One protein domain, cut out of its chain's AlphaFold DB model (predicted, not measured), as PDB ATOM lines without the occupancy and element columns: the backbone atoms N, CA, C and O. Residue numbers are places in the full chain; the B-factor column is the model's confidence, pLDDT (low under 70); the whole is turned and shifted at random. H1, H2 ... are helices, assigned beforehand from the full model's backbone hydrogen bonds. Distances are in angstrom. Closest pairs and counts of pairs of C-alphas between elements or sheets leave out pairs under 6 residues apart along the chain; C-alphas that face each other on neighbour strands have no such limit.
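What this domain is: This is residues 21 to 68 of the 69 residues of an uncharacterized protein of Listeria monocytogenes (UniProt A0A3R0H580). Two helices, H1 and H2, stand at about a right angle, with the later part of H2 near the middle and later residues of H1. The first stretch, residues 21 to 29, lies on one side of H2, and the long link from H1 to H2 loops round on the other side, where residues 42 to 47 stick out. The printed part has 48 residues with two named helices, H1 then H2, and no named strand; its class is all helix. It is compact, with a radius of gyration of the C-alphas of 10.4 A, and rounded, with spans of 28 by 22 by 19 A.

Where its parts are: The printed part begins at C-alpha 21, at (-40.335, 24.263, 1.830). H1, residues 30 to 43, starts at C-alpha 30, at (-30.283, 20.664, -0.887), and is 19.8 A long from first to last C-alpha. H2, residues 55 to 67, is 17.9 A long and ends at C-alpha 67, at (-46.678, 20.479, -8.257).

How they stand to each other: H1 and H2 only just touch, with 3 pairs of C-alphas within 8 A. The closest C-alphas are those of Leu 36 and Val 65, 7.1 A apart. H1 touches H2 with residues 36 to 40 alone, and H2 touches H1 with residues 62 to 65 alone. Their lines are about perpendicular, at 88 degrees, and their centres are 11.9 A apart. In H1 and H2 every O i to N i+4 pair is within hydrogen-bond range.

The domain as a whole: The C-alphas farthest apart are those of Asp 25 and Ala 46, at 28.6 A. The printed part has no cut. The link from H1 to H2, 11 residues, is long, and residues 42 to 47 stand free. The mean pLDDT of the printed part is 74.9; residues 43 to 51 and residue 68 are under 70.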
ATOM      1  N   ALA A  21     -39.809  25.581   2.179       84.62
ATOM      2  CA  ALA A  21     -40.335  24.263   1.830       84.62
ATOM      3  C   ALA A  21     -40.810  23.495   3.075       84.62
ATOM      4  O   ALA A  21     -41.930  22.989   3.089       84.62
ATOM      5  N   ILE A  22     -40.017  23.496   4.153       85.50
ATOM      6  CA  ILE A  22     -40.404  22.888   5.439       85.50
ATOM      7  C   ILE A  22     -41.674  23.543   5.997       85.50
ATOM      8  O   ILE A  22     -42.553  22.851   6.499       85.50
ATOM      9  N   ASP A  23     -41.797  24.865   5.869       85.75
ATOM     10  CA  ASP A  23     -42.955  25.639   6.344       85.75
ATOM     11  C   ASP A  23     -44.275  25.274   5.628       85.75
ATOM     12  O   ASP A  23     -45.361  25.610   6.096       85.75
ATOM     13  N   ILE A  24     -44.193  24.578   4.488       85.06
ATOM     14  CA  ILE A  24     -45.338  24.058   3.726       85.06
ATOM     15  C   ILE A  24     -45.359  22.526   3.654       85.06
ATOM     16  O   ILE A  24     -45.983  21.985   2.740       85.06
ATOM     17  N   ASP A  25     -44.687  21.844   4.589       86.25
ATOM     18  CA  ASP A  25     -44.601  20.377   4.678       86.25
ATOM     19  C   ASP A  25     -44.009  19.699   3.422       86.25
ATOM     20  O   ASP A  25     -44.266  18.528   3.137       86.25
ATOM     21  N   ILE A  26     -43.170  20.412   2.665       83.00
ATOM     22  CA  ILE A  26     -42.416  19.850   1.540       83.00
ATOM     23  C   ILE A  26     -41.012  19.489   2.022       83.00
ATOM     24  O   ILE A  26     -40.202  20.355   2.361       83.00
ATOM     25  N   ILE A  27     -40.710  18.190   2.021       83.25
ATOM     26  CA  ILE A  27     -39.358  17.691   2.277       83.25
ATOM     27  C   ILE A  27     -38.567  17.787   0.978       83.25
ATOM     28  O   ILE A  27     -38.936  17.192  -0.029       83.25
ATOM     29  N   MET A  28     -37.482  18.551   1.027       80.88
ATOM     30  CA  MET A  28     -36.626  18.853  -0.110       80.88
ATOM     31  C   MET A  28     -35.166  18.685   0.299       80.88
ATOM     32  O   MET A  28     -34.739  19.169   1.351       80.88
ATOM     33  N   SER A  29     -34.394  18.024  -0.553       82.88
ATOM     34  CA  SER A  29     -32.946  17.904  -0.411       82.88
ATOM     35  C   SER A  29     -32.252  19.192  -0.879       82.88
ATOM     36  O   SER A  29     -32.788  19.911  -1.723       82.88
ATOM     37  N   PRO A  30     -31.032  19.497  -0.408       79.69
ATOM     38  CA  PRO A  30     -30.283  20.664  -0.887       79.69
ATOM     39  C   PRO A  30     -30.075  20.681  -2.409       79.69
ATOM     40  O   PRO A  30     -30.102  21.747  -3.015       79.69
ATOM     41  N   GLU A  31     -29.915  19.510  -3.029       81.00
ATOM     42  CA  GLU A  31     -29.800  19.352  -4.487       81.00
ATOM     43  C   GLU A  31     -31.102  19.706  -5.213       81.00
ATOM     44  O   GLU A  31     -31.088  20.358  -6.253       81.00
ATOM     45  N   GLU A  32     -32.244  19.322  -4.643       81.31
ATOM     46  CA  GLU A  32     -33.563  19.660  -5.178       81.31
ATOM     47  C   GLU A  32     -33.848  21.158  -5.037       81.31
ATOM     48  O   GLU A  32     -34.433  21.757  -5.937       81.31
ATOM     49  N   ALA A  33     -33.386  21.785  -3.952       81.94
ATOM     50  CA  ALA A  33     -33.460  23.232  -3.767       81.94
ATOM     51  C   ALA A  33     -32.589  23.991  -4.781       81.94
ATOM     52  O   ALA A  33     -33.030  25.004  -5.324       81.94
ATOM     53  N   ASP A  34     -31.378  23.501  -5.058       80.75
ATOM     54  CA  ASP A  34     -30.469  24.077  -6.059       80.75
ATOM     55  C   ASP A  34     -31.027  23.947  -7.479       80.75
ATOM     56  O   ASP A  34     -31.058  24.920  -8.240       80.75
ATOM     57  N   LYS A  35     -31.585  22.775  -7.798       79.56
ATOM     58  CA  LYS A  35     -32.295  22.554  -9.055       79.56
ATOM     59  C   LYS A  35     -33.517  23.464  -9.177       79.56
ATOM     60  O   LYS A  35     -33.693  24.078 -10.221       79.56
ATOM     61  N   LEU A  36     -34.322  23.603  -8.122       79.50
ATOM     62  CA  LEU A  36     -35.499  24.478  -8.111       79.50
ATOM     63  C   LEU A  36     -35.111  25.943  -8.319       79.50
ATOM     64  O   LEU A  36     -35.762  26.641  -9.091       79.50
ATOM     65  N   TRP A  37     -34.039  26.402  -7.674       79.06
ATOM     66  CA  TRP A  37     -33.498  27.742  -7.891       79.06
ATOM     67  C   TRP A  37     -33.014  27.930  -9.337       79.06
ATOM     68  O   TRP A  37     -33.295  28.956  -9.957       79.06
ATOM     69  N   SER A  38     -32.333  26.927  -9.894       77.19
ATOM     70  CA  SER A  38     -31.824  26.949 -11.268       77.19
ATOM     71  C   SER A  38     -32.944  26.941 -12.315       77.19
ATOM     72  O   SER A  38     -32.898  27.731 -13.257       77.19
ATOM     73  N   ASP A  39     -33.964  26.100 -12.141       77.12
ATOM     74  CA  ASP A  39     -35.147  26.048 -13.008       77.12
ATOM     75  C   ASP A  39     -35.924  27.365 -12.934       77.12
ATOM     76  O   ASP A  39     -36.205  27.975 -13.963       77.12
ATOM     77  N   TYR A  40     -36.159  27.875 -11.721       73.50
ATOM     78  CA  TYR A  40     -36.784  29.176 -11.494       73.50
ATOM     79  C   TYR A  40     -36.045  30.323 -12.204       73.50
ATOM     80  O   TYR A  40     -36.662  31.164 -12.857       73.50
ATOM     81  N   SER A  41     -34.713  30.349 -12.094       71.31
ATOM     82  CA  SER A  41     -33.852  31.361 -12.715       71.31
ATOM     83  C   SER A  41     -33.875  31.291 -14.249       71.31
ATOM     84  O   SER A  41     -33.920  32.327 -14.924       71.31
ATOM     85  N   ASN A  42     -33.900  30.074 -14.804       71.94
ATOM     86  CA  ASN A  42     -33.945  29.831 -16.247       71.94
ATOM     87  C   ASN A  42     -35.325  30.128 -16.859       71.94
ATOM     88  O   ASN A  42     -35.390  30.793 -17.893       71.94
ATOM     89  N   GLU A  43     -36.423  29.675 -16.243       67.62
ATOM     90  CA  GLU A  43     -37.789  29.880 -16.757       67.62
ATOM     91  C   GLU A  43     -38.203  31.358 -16.762       67.62
ATOM     92  O   GLU A  43     -38.931  31.802 -17.651       67.62
ATOM     93  N   LEU A  44     -37.717  32.149 -15.804       62.09
ATOM     94  CA  LEU A  44     -38.047  33.572 -15.689       62.09
ATOM     95  C   LEU A  44     -37.106  34.501 -16.466       62.09
ATOM     96  O   LEU A  44     -37.149  35.712 -16.239       62.09
ATOM     97  N   TYR A  45     -36.277  33.967 -17.373       48.94
ATOM     98  CA  TYR A  45     -35.352  34.735 -18.216       48.94
ATOM     99  C   TYR A  45     -34.595  35.818 -17.422       48.94
ATOM    100  O   TYR A  45     -34.805  37.015 -17.607       48.94
ATOM    101  N   ALA A  46     -33.695  35.399 -16.528       47.06
ATOM    102  CA  ALA A  46     -32.669  36.264 -15.930       47.06
ATOM    103  C   ALA A  46     -33.168  37.528 -15.184       47.06
ATOM    104  O   ALA A  46     -32.397  38.466 -14.979       47.06
ATOM    105  N   GLY A  47     -34.429  37.571 -14.735       45.44
ATOM    106  CA  GLY A  47     -34.951  38.690 -13.937       45.44
ATOM    107  C   GLY A  47     -34.622  38.616 -12.441       45.44
ATOM    108  O   GLY A  47     -34.699  39.623 -11.739       45.44
ATOM    109  N   TRP A  48     -34.251  37.438 -11.938       49.91
ATOM    110  CA  TRP A  48     -34.165  37.166 -10.503       49.91
ATOM    111  C   TRP A  48     -32.752  36.737 -10.129       49.91
ATOM    112  O   TRP A  48     -32.467  35.578  -9.860       49.91
ATOM    113  N   LEU A  49     -31.853  37.717 -10.038       57.56
ATOM    114  CA  LEU A  49     -30.607  37.555  -9.279       57.56
ATOM    115  C   LEU A  49     -30.860  37.369  -7.766       57.56
ATOM    116  O   LEU A  49     -29.902  37.251  -7.010       57.56
ATOM    117  N   ARG A  50     -32.121  37.403  -7.307       61.34
ATOM    118  CA  ARG A  50     -32.527  37.269  -5.902       61.34
ATOM    119  C   ARG A  50     -33.864  36.553  -5.810       61.34
ATOM    120  O   ARG A  50     -34.706  36.775  -6.669       61.34
ATOM    121  N   LEU A  51     -34.064  35.757  -4.763       69.69
ATOM    122  CA  LEU A  51     -35.362  35.177  -4.406       69.69
ATOM    123  C   LEU A  51     -36.431  36.243  -4.103       69.69
ATOM    124  O   LEU A  51     -36.090  37.387  -3.793       69.69
ATOM    125  N   PRO A  52     -37.722  35.856  -4.088       73.31
ATOM    126  CA  PRO A  52     -38.787  36.708  -3.567       73.31
ATOM    127  C   PRO A  52     -38.476  37.254  -2.186       73.31
ATOM    128  O   PRO A  52     -38.054  36.536  -1.279       73.31
ATOM    129  N   GLU A  53     -38.702  38.555  -2.024       72.25
ATOM    130  CA  GLU A  53     -38.509  39.233  -0.745       72.25
ATOM    131  C   GLU A  53     -39.510  38.728   0.299       72.25
ATOM    132  O   GLU A  53     -39.172  38.642   1.477       72.25
ATOM    133  N   SER A  54     -40.700  38.297  -0.129       81.12
ATOM    134  CA  SER A  54     -41.734  37.739   0.742       81.12
ATOM    135  C   SER A  54     -41.715  36.211   0.768       81.12
ATOM    136  O   SER A  54     -41.771  35.554  -0.272       81.12
ATOM    137  N   ASP A  55     -41.748  35.645   1.976       80.00
ATOM    138  CA  ASP A  55     -41.788  34.193   2.189       80.00
ATOM    139  C   ASP A  55     -43.076  33.554   1.635       80.00
ATOM    140  O   ASP A  55     -43.079  32.396   1.223       80.00
ATOM    141  N   GLU A  56     -44.181  34.300   1.562       81.81
ATOM    142  CA  GLU A  56     -45.412  33.841   0.907       81.81
ATOM    143  C   GLU A  56     -45.229  33.622  -0.599       81.81
ATOM    144  O   GLU A  56     -45.551  32.546  -1.104       81.81
ATOM    145  N   SER A  57     -44.633  34.587  -1.298       79.00
ATOM    146  CA  SER A  57     -44.319  34.468  -2.723       79.00
ATOM    147  C   SER A  57     -43.324  33.337  -2.986       79.00
ATOM    148  O   SER A  57     -43.471  32.601  -3.958       79.00
ATOM    149  N   LEU A  58     -42.346  33.144  -2.095       82.38
ATOM    150  CA  LEU A  58     -41.412  32.020  -2.173       82.38
ATOM    151  C   LEU A  58     -42.132  30.670  -2.039       82.38
ATOM    152  O   LEU A  58     -41.918  29.780  -2.858       82.38
ATOM    153  N   ARG A  59     -43.035  30.526  -1.062       83.19
ATOM    154  CA  ARG A  59     -43.840  29.306  -0.876       83.19
ATOM    155  C   ARG A  59     -44.731  29.010  -2.083       83.19
ATOM    156  O   ARG A  59     -44.836  27.853  -2.484       83.19
ATOM    157  N   GLN A  60     -45.350  30.029  -2.681       81.69
ATOM    158  CA  GLN A  60     -46.149  29.858  -3.900       81.69
ATOM    159  C   GLN A  60     -45.300  29.390  -5.084       81.69
ATOM    160  O   GLN A  60     -45.702  28.465  -5.787       81.69
ATOM    161  N   THR A  61     -44.115  29.972  -5.267       79.44
ATOM    162  CA  THR A  61     -43.155  29.530  -6.285       79.44
ATOM    163  C   THR A  61     -42.741  28.079  -6.067       79.44
ATOM    164  O   THR A  61     -42.793  27.290  -7.004       79.44
ATOM    165  N   ILE A  62     -42.384  27.703  -4.833       80.94
ATOM    166  CA  ILE A  62     -41.999  26.324  -4.513       80.94
ATOM    167  C   ILE A  62     -43.147  25.369  -4.839       80.94
ATOM    168  O   ILE A  62     -42.922  24.371  -5.516       80.94
ATOM    169  N   ARG A  63     -44.383  25.691  -4.437       81.12
ATOM    170  CA  ARG A  63     -45.558  24.882  -4.795       81.12
ATOM    171  C   ARG A  63     -45.694  24.738  -6.299       81.12
ATOM    172  O   ARG A  63     -45.757  23.615  -6.767       81.12
ATOM    173  N   ARG A  64     -45.665  25.843  -7.045       78.69
ATOM    174  CA  ARG A  64     -45.797  25.845  -8.506       78.69
ATOM    175  C   ARG A  64     -44.784  24.915  -9.177       78.69
ATOM    176  O   ARG A  64     -45.162  24.106 -10.017       78.69
ATOM    177  N   VAL A  65     -43.517  25.004  -8.774       74.19
ATOM    178  CA  VAL A  65     -42.438  24.193  -9.351       74.19
ATOM    179  C   VAL A  65     -42.553  22.722  -8.937       74.19
ATOM    180  O   VAL A  65     -42.367  21.839  -9.766       74.19
ATOM    181  N   VAL A  66     -42.900  22.441  -7.677       73.50
ATOM    182  CA  VAL A  66     -43.022  21.065  -7.163       73.50
ATOM    183  C   VAL A  66     -44.274  20.361  -7.695       73.50
ATOM    184  O   VAL A  66     -44.224  19.173  -8.000       73.50
ATOM    185  N   THR A  67     -45.404  21.063  -7.811       71.81
ATOM    186  CA  THR A  67     -46.678  20.479  -8.257       71.81
ATOM    187  C   THR A  67     -46.883  20.548  -9.769       71.81
ATOM    188  O   THR A  67     -47.761  19.857 -10.276       71.81
ATOM    189  N   GLY A  68     -46.103  21.359 -10.492       61.84
ATOM    190  CA  GLY A  68     -46.197  21.502 -11.949       61.84
ATOM    191  C   GLY A  68     -47.516  22.108 -12.447       61.84
ATOM    192  O   GLY A  68     -47.912  21.827 -13.578       61.84
TER     193      GLY A  68